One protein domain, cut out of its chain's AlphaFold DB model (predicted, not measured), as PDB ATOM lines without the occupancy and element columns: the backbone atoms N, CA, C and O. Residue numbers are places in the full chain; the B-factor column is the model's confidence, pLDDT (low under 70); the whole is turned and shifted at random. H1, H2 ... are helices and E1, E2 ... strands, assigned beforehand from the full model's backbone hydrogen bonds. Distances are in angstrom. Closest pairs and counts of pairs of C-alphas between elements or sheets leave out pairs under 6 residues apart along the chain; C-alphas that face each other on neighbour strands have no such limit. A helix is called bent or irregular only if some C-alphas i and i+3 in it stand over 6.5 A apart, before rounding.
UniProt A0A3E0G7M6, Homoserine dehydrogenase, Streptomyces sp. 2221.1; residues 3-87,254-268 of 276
ATOM      1  N   PRO A   3     193.163 236.823 278.574       83.56
ATOM      2  CA  PRO A   3     194.184 236.044 277.875       83.56
ATOM      3  C   PRO A   3     194.172 234.583 278.345       83.56
ATOM      4  O   PRO A   3     193.871 234.317 279.509       83.56
ATOM      5  N   ARG A   4     194.519 233.640 277.452       76.44
ATOM      6  CA  ARG A   4     194.501 232.185 277.731       76.44
ATOM      7  C   ARG A   4     195.258 231.799 279.002       76.44
ATOM      8  O   ARG A   4     194.833 230.894 279.704       76.44
ATOM      9  N   SER A   5     196.330 232.518 279.330       86.31
ATOM     10  CA  SER A   5     197.119 232.317 280.552       86.31
ATOM     11  C   SER A   5     196.339 232.528 281.853       86.31
ATOM     12  O   SER A   5     196.786 232.083 282.903       86.31
ATOM     13  N   ARG A   6     195.185 233.204 281.807       88.69
ATOM     14  CA  ARG A   6     194.306 233.445 282.962       88.69
ATOM     15  C   ARG A   6     193.104 232.501 283.016       88.69
ATOM     16  O   ARG A   6     192.208 232.713 283.827       88.69
ATOM     17  N   TRP A   7     193.022 231.519 282.120       87.50
ATOM     18  CA  TRP A   7     191.906 230.578 282.113       87.50
ATOM     19  C   TRP A   7     192.171 229.492 283.157       87.50
ATOM     20  O   TRP A   7     193.249 228.906 283.186       87.50
ATOM     21  N   GLY A   8     191.188 229.234 284.024       83.12
ATOM     22  CA  GLY A   8     191.226 228.082 284.924       83.12
ATOM     23  C   GLY A   8     191.124 226.755 284.155       83.12
ATOM     24  O   GLY A   8     190.850 226.762 282.951       83.12
ATOM     25  N   PRO A   9     191.314 225.610 284.833       81.25
ATOM     26  CA  PRO A   9     191.169 224.305 284.200       81.25
ATOM     27  C   PRO A   9     189.769 224.141 283.594       81.25
ATOM     28  O   PRO A   9     188.769 224.604 284.156       81.25
ATOM     29  N   ALA A  10     189.701 223.476 282.439       80.06
ATOM     30  CA  ALA A  10     188.428 223.141 281.817       80.06
ATOM     31  C   ALA A  10     187.644 222.205 282.744       80.06
ATOM     32  O   ALA A  10     188.164 221.183 283.191       80.06
ATOM     33  N   ARG A  11     186.393 222.561 283.039       86.56
ATOM     34  CA  ARG A  11     185.484 221.681 283.776       86.56
ATOM     35  C   ARG A  11     184.943 220.591 282.850       86.56
ATOM     36  O   ARG A  11     184.911 220.817 281.635       86.56
ATOM     37  N   PRO A  12     184.456 219.464 283.395       90.38
ATOM     38  CA  PRO A  12     183.714 218.491 282.610       90.38
ATOM     39  C   PRO A  12     182.604 219.165 281.797       90.38
ATOM     40  O   PRO A  12     181.931 220.095 282.258       90.38
ATOM     41  N   LEU A  13     182.427 218.711 280.558       91.00
ATOM     42  CA  LEU A  13     181.516 219.360 279.621       91.00
ATOM     43  C   LEU A  13     180.058 219.299 280.113       91.00
ATOM     44  O   LEU A  13     179.350 220.299 280.031       91.00
ATOM     45  N   GLY A  14     179.656 218.180 280.729       92.56
ATOM     46  CA  GLY A  14     178.338 218.019 281.354       92.56
ATOM     47  C   GLY A  14     178.045 219.080 282.422       92.56
ATOM     48  O   GLY A  14     177.045 219.779 282.315       92.56
ATOM     49  N   GLU A  15     178.963 219.296 283.371       93.50
ATOM     50  CA  GLU A  15     178.819 220.355 284.386       93.50
ATOM     51  C   GLU A  15     178.740 221.757 283.770       93.50
ATOM     52  O   GLU A  15     178.106 222.666 284.308       93.50
ATOM     53  N   THR A  16     179.433 221.968 282.648       93.12
ATOM     54  CA  THR A  16     179.372 223.240 281.926       93.12
ATOM     55  C   THR A  16     178.006 223.438 281.282       93.12
ATOM     56  O   THR A  16     177.468 224.541 281.381       93.12
ATOM     57  N   PHE A  17     177.417 222.398 280.692       95.50
ATOM     58  CA  PHE A  17     176.053 222.449 280.166       95.50
ATOM     59  C   PHE A  17     175.035 222.749 281.264       95.50
ATOM     60  O   PHE A  17     174.256 223.688 281.113       95.50
ATOM     61  N   ASP A  18     175.111 222.039 282.389       94.06
ATOM     62  CA  ASP A  18     174.163 222.188 283.498       94.06
ATOM     63  C   ASP A  18     174.241 223.590 284.119       94.06
ATOM     64  O   ASP A  18     173.224 224.244 284.333       94.06
ATOM     65  N   ARG A  19     175.456 224.114 284.323       94.06
ATOM     66  CA  ARG A  19     175.662 225.461 284.877       94.06
ATOM     67  C   ARG A  19     175.177 226.576 283.949       94.06
ATOM     68  O   ARG A  19     174.739 227.616 284.427       94.06
ATOM     69  N   THR A  20     175.361 226.419 282.640       94.50
ATOM     70  CA  THR A  20     175.095 227.496 281.670       94.50
ATOM     71  C   THR A  20     173.688 227.448 281.086       94.50
ATOM     72  O   THR A  20     173.263 228.434 280.489       94.50
ATOM     73  N   GLY A  21     172.976 226.324 281.221       95.38
ATOM     74  CA  GLY A  21     171.715 226.100 280.513       95.38
ATOM     75  C   GLY A  21     171.894 226.122 278.991       95.38
ATOM     76  O   GLY A  21     171.008 226.591 278.273       95.38
ATOM     77  N   ALA A  22     173.066 225.693 278.502       95.69
ATOM     78  CA  ALA A  22     173.454 225.826 277.102       95.69
ATOM     79  C   ALA A  22     172.412 225.212 276.155       95.69
ATOM     80  O   ALA A  22     172.013 224.062 276.306       95.69
ATOM     81  N   ARG A  23     172.014 225.982 275.136       96.94
ATOM     82  CA  ARG A  23     171.163 225.515 274.028       96.94
ATOM     83  C   ARG A  23     171.959 225.140 272.781       96.94
ATOM     84  O   ARG A  23     171.488 224.356 271.965       96.94
ATOM     85  N   VAL A  24     173.165 225.689 272.652       98.38
ATOM     86  CA  VAL A  24     174.082 225.420 271.545       98.38
ATOM     87  C   VAL A  24     175.476 225.156 272.099       98.38
ATOM     88  O   VAL A  24     175.990 225.932 272.905       98.38
ATOM     89  N   PHE A  25     176.093 224.075 271.638       98.00
ATOM     90  CA  PHE A  25     177.494 223.755 271.843       98.00
ATOM     91  C   PHE A  25     178.267 224.022 270.547       98.00
ATOM     92  O   PHE A  25     178.034 223.381 269.522       98.00
ATOM     93  N   VAL A  26     179.185 224.990 270.594       97.69
ATOM     94  CA  VAL A  26     180.046 225.344 269.460       97.69
ATOM     95  C   VAL A  26     181.392 224.640 269.609       97.69
ATOM     96  O   VAL A  26     182.121 224.886 270.570       97.69
ATOM     97  N   GLN A  27     181.739 223.791 268.643       96.38
ATOM     98  CA  GLN A  27     182.954 222.981 268.654       96.38
ATOM     99  C   GLN A  27     183.921 223.407 267.538       96.38
ATOM    100  O   GLN A  27     183.604 223.399 266.350       96.38
ATOM    101  N   ALA A  28     185.137 223.776 267.933       94.12
ATOM    102  CA  ALA A  28     186.212 224.196 267.030       94.12
ATOM    103  C   ALA A  28     187.557 223.592 267.465       94.12
ATOM    104  O   ALA A  28     188.571 224.278 267.592       94.12
ATOM    105  N   VAL A  29     187.545 222.292 267.759       91.56
ATOM    106  CA  VAL A  29     188.737 221.521 268.129       91.56
ATOM    107  C   VAL A  29     189.539 221.195 266.856       91.56
ATOM    108  O   VAL A  29     188.922 220.931 265.816       91.56
ATOM    109  N   PRO A  30     190.889 221.201 266.890       90.12
ATOM    110  CA  PRO A  30     191.697 220.804 265.740       90.12
ATOM    111  C   PRO A  30     191.281 219.437 265.186       90.12
ATOM    112  O   PRO A  30     191.051 218.485 265.932       90.12
ATOM    113  N   SER A  31     191.180 219.340 263.861       88.25
ATOM    114  CA  SER A  31     190.803 218.091 263.193       88.25
ATOM    115  C   SER A  31     192.024 217.185 263.068       88.25
ATOM    116  O   SER A  31     192.712 217.216 262.055       88.25
ATOM    117  N   SER A  32     192.294 216.383 264.094       87.69
ATOM    118  CA  SER A  32     193.384 215.402 264.095       87.69
ATOM    119  C   SER A  32     192.885 214.013 264.510       87.69
ATOM    120  O   SER A  32     191.855 213.912 265.186       87.69
ATOM    121  N   PRO A  33     193.592 212.928 264.133       88.12
ATOM    122  CA  PRO A  33     193.254 211.581 264.588       88.12
ATOM    123  C   PRO A  33     193.193 211.467 266.118       88.12
ATOM    124  O   PRO A  33     192.239 210.905 266.642       88.12
ATOM    125  N   GLY A  34     194.145 212.074 266.837       91.75
ATOM    126  CA  GLY A  34     194.226 211.994 268.302       91.75
ATOM    127  C   GLY A  34     193.119 212.734 269.064       91.75
ATOM    128  O   GLY A  34     192.928 212.481 270.247       91.75
ATOM    129  N   LEU A  35     192.379 213.636 268.409       93.31
ATOM    130  CA  LEU A  35     191.259 214.371 269.017       93.31
ATOM    131  C   LEU A  35     189.891 213.919 268.492       93.31
ATOM    132  O   LEU A  35     188.872 214.461 268.911       93.31
ATOM    133  N   ARG A  36     189.855 212.946 267.575       95.31
ATOM    134  CA  ARG A  36     188.631 212.495 266.905       95.31
ATOM    135  C   ARG A  36     187.607 211.923 267.881       95.31
ATOM    136  O   ARG A  36     186.468 212.380 267.859       95.31
ATOM    137  N   GLU A  37     188.019 210.972 268.715       96.31
ATOM    138  CA  GLU A  37     187.123 210.306 269.673       96.31
ATOM    139  C   GLU A  37     186.568 211.305 270.679       96.31
ATOM    140  O   GLU A  37     185.360 211.450 270.817       96.31
ATOM    141  N   ARG A  38     187.447 212.127 271.259       95.25
ATOM    142  CA  ARG A  38     187.034 213.218 272.140       95.25
ATOM    143  C   ARG A  38     186.021 214.153 271.468       95.25
ATOM    144  O   ARG A  38     185.016 214.504 272.077       95.25
ATOM    145  N   ALA A  39     186.270 214.578 270.227       96.81
ATOM    146  CA  ALA A  39     185.341 215.450 269.511       96.81
ATOM    147  C   ALA A  39     183.974 214.778 269.284       96.81
ATOM    148  O   ALA A  39     182.946 215.448 269.405       96.81
ATOM    149  N   ALA A  40     183.957 213.472 268.996       97.56
ATOM    150  CA  ALA A  40     182.732 212.691 268.867       97.56
ATOM    151  C   ALA A  40     181.978 212.596 270.201       97.56
ATOM    152  O   ALA A  40     180.790 212.909 270.251       97.56
ATOM    153  N   GLU A  41     182.666 212.241 271.286       97.31
ATOM    154  CA  GLU A  41     182.100 212.131 272.634       97.31
ATOM    155  C   GLU A  41     181.472 213.448 273.103       97.31
ATOM    156  O   GLU A  41     180.332 213.460 273.573       97.31
ATOM    157  N   GLU A  42     182.181 214.568 272.931       96.94
ATOM    158  CA  GLU A  42     181.686 215.902 273.287       96.94
ATOM    159  C   GLU A  42     180.406 216.256 272.508       96.94
ATOM    160  O   GLU A  42     179.432 216.739 273.094       96.94
ATOM    161  N   ALA A  43     180.380 215.989 271.197       98.25
ATOM    162  CA  ALA A  43     179.222 216.260 270.349       98.25
ATOM    163  C   ALA A  43     178.030 215.350 270.694       98.25
ATOM    164  O   ALA A  43     176.911 215.835 270.860       98.25
ATOM    165  N   LEU A  44     178.260 214.046 270.871       98.50
ATOM    166  CA  LEU A  44     177.225 213.083 271.261       98.50
ATOM    167  C   LEU A  44     176.623 213.421 272.630       98.50
ATOM    168  O   LEU A  44     175.406 213.333 272.803       98.50
ATOM    169  N   ALA A  45     177.448 213.837 273.596       97.62
ATOM    170  CA  ALA A  45     176.988 214.249 274.918       97.62
ATOM    171  C   ALA A  45     176.059 215.472 274.856       97.62
ATOM    172  O   ALA A  45     175.060 215.513 275.576       97.62
ATOM    173  N   ALA A  46     176.359 216.447 273.991       98.38
ATOM    174  CA  ALA A  46     175.498 217.606 273.763       98.38
ATOM    175  C   ALA A  46     174.172 217.202 273.094       98.38
ATOM    176  O   ALA A  46     173.095 217.483 273.625       98.38
ATOM    177  N   LEU A  47     174.244 216.475 271.974       98.69
ATOM    178  CA  LEU A  47     173.072 216.111 271.173       98.69
ATOM    179  C   LEU A  47     172.058 215.281 271.967       98.69
ATOM    180  O   LEU A  47     170.866 215.578 271.921       98.69
ATOM    181  N   ARG A  48     172.527 214.305 272.760       97.56
ATOM    182  CA  ARG A  48     171.674 213.463 273.628       97.56
ATOM    183  C   ARG A  48     170.951 214.250 274.722       97.56
ATOM    184  O   ARG A  48     169.935 213.786 275.224       97.56
ATOM    185  N   ARG A  49     171.460 215.427 275.096       97.50
ATOM    186  CA  ARG A  49     170.823 216.347 276.054       97.50
ATOM    187  C   ARG A  49     169.877 217.349 275.377       97.50
ATOM    188  O   ARG A  49     169.385 218.252 276.044       97.50
ATOM    189  N   GLY A  50     169.657 217.233 274.067       97.94
ATOM    190  CA  GLY A  50     168.866 218.192 273.293       97.94
ATOM    191  C   GLY A  50     169.585 219.515 273.012       97.94
ATOM    192  O   GLY A  50     168.953 220.487 272.608       97.94
ATOM    193  N   ILE A  51     170.906 219.569 273.202       98.56
ATOM    194  CA  ILE A  51     171.725 220.751 272.918       98.56
ATOM    195  C   ILE A  51     172.168 220.679 271.455       98.56
ATOM    196  O   ILE A  51     172.770 219.691 271.035       98.56
ATOM    197  N   HIS A  52     171.893 221.723 270.668       98.62
ATOM    198  CA  HIS A  52     172.337 221.775 269.275       98.62
ATOM    199  C   HIS A  52     173.867 221.802 269.196       98.62
ATOM    200  O   HIS A  52     174.523 222.457 270.005       98.62
ATOM    201  N   VAL A  53     174.443 221.148 268.192       98.69
ATOM    202  CA  VAL A  53     175.886 221.171 267.931       98.69
ATOM    203  C   VAL A  53     176.175 221.977 266.677       98.69
ATOM    204  O   VAL A  53     175.584 221.767 265.621       98.69
ATOM    205  N   VAL A  54     177.131 222.889 266.780       98.56
ATOM    206  CA  VAL A  54     177.654 223.660 265.654       98.56
ATOM    207  C   VAL A  54     179.156 223.433 265.607       98.56
ATOM    208  O   VAL A  54     179.855 223.803 266.547       98.56
ATOM    209  N   THR A  55     179.671 222.798 264.553       97.69
ATOM    210  CA  THR A  55     181.075 222.360 264.530       97.69
ATOM    211  C   THR A  55     181.822 222.735 263.252       97.69
ATOM    212  O   THR A  55     181.308 222.643 262.137       97.69
ATOM    213  N   ALA A  56     183.075 223.159 263.424       95.69
ATOM    214  CA  ALA A  56     184.059 223.281 262.346       95.69
ATOM    215  C   ALA A  56     185.018 222.077 262.308       95.69
ATOM    216  O   ALA A  56     185.846 221.961 261.402       95.69
ATOM    217  N   THR A  57     184.930 221.181 263.294       95.50
ATOM    218  CA  THR A  57     185.789 220.006 263.405       95.50
ATOM    219  C   THR A  57     185.304 218.923 262.440       95.50
ATOM    220  O   THR A  57     184.169 218.470 262.517       95.50
ATOM    221  N   LYS A  58     186.172 218.480 261.524       95.19
ATOM    222  CA  LYS A  58     185.837 217.516 260.458       95.19
ATOM    223  C   LYS A  58     186.018 216.064 260.891       95.19
ATOM    224  O   LYS A  58     185.279 215.196 260.449       95.19
ATOM    225  N   SER A  59     187.012 215.790 261.738       94.38
ATOM    226  CA  SER A  59     187.516 214.428 261.978       94.38
ATOM    227  C   SER A  59     186.448 213.448 262.468       94.38
ATOM    228  O   SER A  59     186.379 212.339 261.949       94.38
ATOM    229  N   HIS A  60     185.619 213.849 263.432       96.81
ATOM    230  CA  HIS A  60     184.547 213.013 263.979       96.81
ATOM    231  C   HIS A  60     183.356 212.870 263.015       96.81
ATOM    232  O   HIS A  60     182.723 211.820 262.992       96.81
ATOM    233  N   LEU A  61     183.099 213.864 262.154       97.50
ATOM    234  CA  LEU A  61     182.066 213.778 261.111       97.50
ATOM    235  C   LEU A  61     182.375 212.691 260.074       97.50
ATOM    236  O   LEU A  61     181.466 212.175 259.437       97.50
ATOM    237  N   LEU A  62     183.655 212.352 259.894       95.62
ATOM    238  CA  LEU A  62     184.096 211.339 258.936       95.62
ATOM    239  C   LEU A  62     184.009 209.902 259.456       95.62
ATOM    240  O   LEU A  62     184.257 208.990 258.677       95.62
ATOM    241  N   THR A  63     183.714 209.693 260.740       95.31
ATOM    242  CA  THR A  63     183.675 208.349 261.348       95.31
ATOM    243  C   THR A  63     182.413 208.086 262.159       95.31
ATOM    244  O   THR A  63     181.998 206.943 262.255       95.31
ATOM    245  N   HIS A  64     181.786 209.127 262.711       97.44
ATOM    246  CA  HIS A  64     180.621 209.026 263.596       97.44
ATOM    247  C   HIS A  64     179.369 209.669 262.988       97.44
ATOM    248  O   HIS A  64     178.458 210.065 263.709       97.44
ATOM    249  N   TRP A  65     179.313 209.818 261.660       97.88
ATOM    250  CA  TRP A  65     178.227 210.526 260.971       97.88
ATOM    251  C   TRP A  65     176.835 210.031 261.379       97.88
ATOM    252  O   TRP A  65     175.980 210.824 261.776       97.88
ATOM    253  N   ARG A  66     176.624 208.709 261.331       97.94
ATOM    254  CA  ARG A  66     175.344 208.077 261.677       97.94
ATOM    255  C   ARG A  66     175.008 208.202 263.160       97.94
ATOM    256  O   ARG A  66     173.863 208.495 263.489       97.94
ATOM    257  N   ASP A  67     175.992 208.038 264.040       98.25
ATOM    258  CA  ASP A  67     175.784 208.150 265.488       98.25
ATOM    259  C   ASP A  67     175.390 209.572 265.891       98.25
ATOM    260  O   ASP A  67     174.510 209.767 266.732       98.25
ATOM    261  N   LEU A  68     176.013 210.573 265.263       98.50
ATOM    262  CA  LEU A  68     175.686 211.981 265.461       98.50
ATOM    263  C   LEU A  68     174.270 212.295 264.962       98.50
ATOM    264  O   LEU A  68     173.516 212.943 265.684       98.50
ATOM    265  N   ASP A  69     173.880 211.815 263.775       98.12
ATOM    266  CA  ASP A  69     172.512 212.003 263.262       98.12
ATOM    267  C   ASP A  69     171.473 211.328 264.171       98.12
ATOM    268  O   ASP A  69     170.476 211.944 264.551       98.12
ATOM    269  N   ALA A  70     171.734 210.090 264.602       98.38
ATOM    270  CA  ALA A  70     170.858 209.359 265.511       98.38
ATOM    271  C   ALA A  70     170.708 210.069 266.867       98.38
ATOM    272  O   ALA A  70     169.592 210.223 267.366       98.38
ATOM    273  N   ALA A  71     171.810 210.554 267.448       98.62
ATOM    274  CA  ALA A  71     171.788 211.303 268.701       98.62
ATOM    275  C   ALA A  71     171.044 212.641 268.567       98.62
ATOM    276  O   ALA A  71     170.271 212.994 269.458       98.62
ATOM    277  N   ALA A  72     171.244 213.362 267.458       98.50
ATOM    278  CA  ALA A  72     170.540 214.611 267.182       98.50
ATOM    279  C   ALA A  72     169.023 214.385 267.112       98.50
ATOM    280  O   ALA A  72     168.261 215.086 267.779       98.50
ATOM    281  N   ARG A  73     168.586 213.351 266.381       98.31
ATOM    282  CA  ARG A  73     167.170 212.965 266.286       98.31
ATOM    283  C   ARG A  73     166.584 212.587 267.643       98.31
ATOM    284  O   ARG A  73     165.529 213.099 268.000       98.31
ATOM    285  N   ALA A  74     167.267 211.726 268.399       98.25
ATOM    286  CA  ALA A  74     166.792 211.260 269.701       98.25
ATOM    287  C   ALA A  74     166.661 212.399 270.725       98.25
ATOM    288  O   ALA A  74     165.714 212.419 271.504       98.25
ATOM    289  N   GLY A  75     167.590 213.359 270.707       97.38
ATOM    290  CA  GLY A  75     167.545 214.527 271.586       97.38
ATOM    291  C   GLY A  75     166.652 215.669 271.095       97.38
ATOM    292  O   GLY A  75     166.545 216.673 271.792       97.38
ATOM    293  N   GLY A  76     166.055 215.575 269.900       97.69
ATOM    294  CA  GLY A  76     165.316 216.691 269.294       97.69
ATOM    295  C   GLY A  76     166.196 217.912 268.996       97.69
ATOM    296  O   GLY A  76     165.722 219.047 269.025       97.69
ATOM    297  N   SER A  77     167.486 217.692 268.743       97.88
ATOM    298  CA  SER A  77     168.481 218.733 268.487       97.88
ATOM    299  C   SER A  77     168.964 218.706 267.034       97.88
ATOM    300  O   SER A  77     168.514 217.921 266.202       97.88
ATOM    301  N   MET A  78     169.862 219.626 266.689       97.88
ATOM    302  CA  MET A  78     170.384 219.793 265.332       97.88
ATOM    303  C   MET A  78     171.902 219.779 265.374       97.88
ATOM    304  O   MET A  78     172.489 220.295 266.323       97.88
ATOM    305  N   ILE A  79     172.517 219.279 264.304       98.19
ATOM    306  CA  ILE A  79     173.944 219.443 264.039       98.19
ATOM    307  C   ILE A  79     174.162 220.270 262.765       98.19
ATOM    308  O   ILE A  79     173.613 219.965 261.699       98.19
ATOM    309  N   ARG A  80     174.955 221.341 262.861       97.69
ATOM    310  CA  ARG A  80     175.360 222.181 261.725       97.69
ATOM    311  C   ARG A  80     176.879 222.177 261.574       97.69
ATOM    312  O   ARG A  80     177.615 222.138 262.560       97.69
ATOM    313  N   ILE A  81     177.327 222.151 260.320       97.38
ATOM    314  CA  ILE A  81     178.715 221.841 259.949       97.38
ATOM    315  C   ILE A  81     179.277 222.804 258.895       97.38
ATOM    316  O   ILE A  81     180.211 222.448 258.179       97.38
ATOM    317  N   SER A  82     178.725 224.015 258.758       94.75
ATOM    318  CA  SER A  82     179.141 224.955 257.702       94.75
ATOM    319  C   SER A  82     180.635 225.291 257.804       94.75
ATOM    320  O   SER A  82     181.352 225.352 256.801       94.75
ATOM    321  N   GLY A  83     181.146 225.380 259.039       93.06
ATOM    322  CA  GLY A  83     182.575 225.528 259.331       93.06
ATOM    323  C   GLY A  83     183.451 224.420 258.726       93.06
ATOM    324  O   GLY A  83     184.559 224.691 258.265       93.06
ATOM    325  N   ALA A  84     182.936 223.190 258.666       94.00
ATOM    326  CA  ALA A  84     183.636 222.011 258.166       94.00
ATOM    327  C   ALA A  84     183.576 221.860 256.630       94.00
ATOM    328  O   ALA A  84     184.423 221.179 256.058       94.00
ATOM    329  N   THR A  85     182.626 222.513 255.950       93.00
ATOM    330  CA  THR A  85     182.357 222.350 254.502       93.00
ATOM    331  C   THR A  85     182.900 223.476 253.615       93.00
ATOM    332  O   THR A  85     182.537 223.578 252.448       93.00
ATOM    333  N   GLY A  86     183.756 224.351 254.147       86.94
ATOM    334  CA  GLY A  86     184.268 225.510 253.402       86.94
ATOM    335  C   GLY A  86     184.385 226.798 254.216       86.94
ATOM    336  O   GLY A  86     184.846 227.806 253.672       86.94
ATOM    337  N   ALA A  87     184.052 226.755 255.511       87.06
ATOM    338  CA  ALA A  87     183.985 227.915 256.394       87.06
ATOM    339  C   ALA A  87     182.960 228.938 255.882       87.06
ATOM    340  O   ALA A  87     181.778 228.626 255.813       87.06
ATOM    341  N   PRO A 254     190.481 232.563 260.009       84.50
ATOM    342  CA  PRO A 254     189.865 232.297 261.308       84.50
ATOM    343  C   PRO A 254     188.536 233.042 261.492       84.50
ATOM    344  O   PRO A 254     187.579 232.480 262.018       84.50
ATOM    345  N   VAL A 255     188.448 234.281 260.994       88.81
ATOM    346  CA  VAL A 255     187.214 235.084 261.029       88.81
ATOM    347  C   VAL A 255     186.117 234.437 260.186       88.81
ATOM    348  O   VAL A 255     184.994 234.307 260.657       88.81
ATOM    349  N   GLY A 256     186.427 233.967 258.976       89.44
ATOM    350  CA  GLY A 256     185.459 233.271 258.127       89.44
ATOM    351  C   GLY A 256     184.932 231.980 258.761       89.44
ATOM    352  O   GLY A 256     183.739 231.697 258.675       89.44
ATOM    353  N   ALA A 257     185.792 231.218 259.443       89.75
ATOM    354  CA  ALA A 257     185.366 230.044 260.206       89.75
ATOM    355  C   ALA A 257     184.466 230.428 261.392       89.75
ATOM    356  O   ALA A 257     183.422 229.811 261.591       89.75
ATOM    357  N   ALA A 258     184.820 231.481 262.135       92.88
ATOM    358  CA  ALA A 258     183.997 231.990 263.228       92.88
ATOM    359  C   ALA A 258     182.625 232.484 262.740       92.88
ATOM    360  O   ALA A 258     181.612 232.153 263.349       92.88
ATOM    361  N   LEU A 259     182.568 233.206 261.617       93.88
ATOM    362  CA  LEU A 259     181.313 233.665 261.013       93.88
ATOM    363  C   LEU A 259     180.406 232.496 260.617       93.88
ATOM    364  O   LEU A 259     179.204 232.565 260.850       93.88
ATOM    365  N   ALA A 260     180.969 231.406 260.087       94.38
ATOM    366  CA  ALA A 260     180.199 230.201 259.780       94.38
ATOM    367  C   ALA A 260     179.584 229.572 261.043       94.38
ATOM    368  O   ALA A 260     178.409 229.212 261.037       94.38
ATOM    369  N   LEU A 261     180.347 229.499 262.142       96.69
ATOM    370  CA  LEU A 261     179.853 228.999 263.431       96.69
ATOM    371  C   LEU A 261     178.780 229.923 264.029       96.69
ATOM    372  O   LEU A 261     177.775 229.445 264.551       96.69
ATOM    373  N   VAL A 262     178.954 231.244 263.935       96.25
ATOM    374  CA  VAL A 262     177.953 232.225 264.390       96.25
ATOM    375  C   VAL A 262     176.669 232.092 263.579       96.25
ATOM    376  O   VAL A 262     175.596 231.973 264.162       96.25
ATOM    377  N   LYS A 263     176.770 232.046 262.247       95.44
ATOM    378  CA  LYS A 263     175.628 231.840 261.351       95.44
ATOM    379  C   LYS A 263     174.877 230.559 261.712       95.44
ATOM    380  O   LYS A 263     173.665 230.595 261.895       95.44
ATOM    381  N   ASP A 264     175.586 229.444 261.856       97.00
ATOM    382  CA  ASP A 264     174.987 228.165 262.238       97.00
ATOM    383  C   ASP A 264     174.337 228.210 263.631       97.00
ATOM    384  O   ASP A 264     173.300 227.590 263.839       97.00
ATOM    385  N   THR A 265     174.900 228.981 264.566       97.56
ATOM    386  CA  THR A 265     174.330 229.195 265.908       97.56
ATOM    387  C   THR A 265     173.023 229.988 265.850       97.56
ATOM    388  O   THR A 265     172.045 229.611 266.495       97.56
ATOM    389  N   VAL A 266     172.977 231.064 265.060       95.50
ATOM    390  CA  VAL A 266     171.745 231.838 264.826       95.50
ATOM    391  C   VAL A 266     170.687 230.944 264.190       95.50
ATOM    392  O   VAL A 266     169.549 230.891 264.636       95.50
ATOM    393  N   GLU A 267     171.087 230.170 263.192       93.69
ATOM    394  CA  GLU A 267     170.217 229.293 262.424       93.69
ATOM    395  C   GLU A 267     169.573 228.174 263.260       93.69
ATOM    396  O   GLU A 267     168.420 227.828 263.018       93.69
ATOM    397  N   VAL A 268     170.276 227.608 264.249       95.62
ATOM    398  CA  VAL A 268     169.684 226.585 265.137       95.62
ATOM    399  C   VAL A 268     168.850 227.165 266.273       95.62
ATOM    400  O   VAL A 268     168.076 226.432 266.879       95.62
TER     401      VAL A 268
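AT A GLANCE: This is residues 3 to 87 and 254 to 268 of the 276 residues of the protein "Homoserine dehydrogenase" of Streptomyces sp. 2221.1 (UniProt A0A3E0G7M6). What would one see first? A small core of two parallel strands, E1 and E2, lies between helices: H2 packs on one face, with H3 beside it, and H4 packs on the other face. H1 lies off to one side, and residues 3 to 11 stick out as a tail. What is it made of? The 100 printed residues hold four named helices and two named strands in the order H1, E1, H2, E2, H3, H4, with the sheet order E1, E2; the class is mostly helix. How large is it? It is compact, with a radius of gyration of the C-alphas of 13.2 A and spans of 38 by 31 by 30 A.

IN THESE COORDINATES: Where are the strands? E1 is residues 24 to 27, 9.6 A long, with C-alpha 24 at (174.082, 225.420, 271.545), and E2 is residues 52 to 55, 10.0 A long. Where are the helices? H2 is residues 33 to 48, 23.5 A, and it is irregular: C-alphas 34 and 37 are 7.4 A apart. H3 is residues 65 to 74, 14.4 A, and H1 is residues 13 to 20, 10.6 A, with C-alpha 13 at (181.516, 219.360, 279.621). H4 is residues 254 to 268, 21.3 A, with C-alpha 268 at (169.684, 226.585, 265.137).

HOW THE PARTS SIT: How do the strands pair? E1 and E2 are parallel at 20 degrees, with N 25 and O 52 at 2.8 A and N 54 and O 25 at 2.9 A, within hydrogen-bond range. With H2 they form a strand-helix-strand unit, two parallel neighbour strands with a helix between them along the chain, and its crossover is right-handed. Which helices come near the strands? The closest C-alphas of H2 and E2 are those of Ala 43 and Val 53, 6.4 A apart. Those of H4 and E2 are Val 54 and Leu 261, 6.2 A apart. How do the helices stand? H2 and H3 touch at Leu 47 and Ala 72, their closest C-alphas, 5.0 A apart, at a shallow tilt of 17 degrees, the same way. H1 and H2 are close but not clearly touching, with the C-alphas of Leu 13 and Glu 42 closest at 7.2 A, while H2 and H4 are apart. What of the helices' backbones? Every O i to N i+4 pair is within hydrogen-bond range in H1, H3 and H4, and 10 of 12 are in H2.

THE WHOLE: How far does it reach? The two C-alphas farthest apart, those of Ser 5 and Ala 74, are 38.5 A apart; without residues 3 to 11, which stand free, the body spans 29 by 27 by 24 A. Where is the cut? Residues 88 to 253 are not printed, and C-alphas 87 and 254 are 8.8 A apart across the cut. What of the links and the confidence? Of the links that are printed whole, none is long; residues 75 to 87 hold no named element, and residues 79 to 80 pair parallel with residues 53 to 54 of E2. The mean pLDDT of the printed part is 94.3, and no printed residue is under 70.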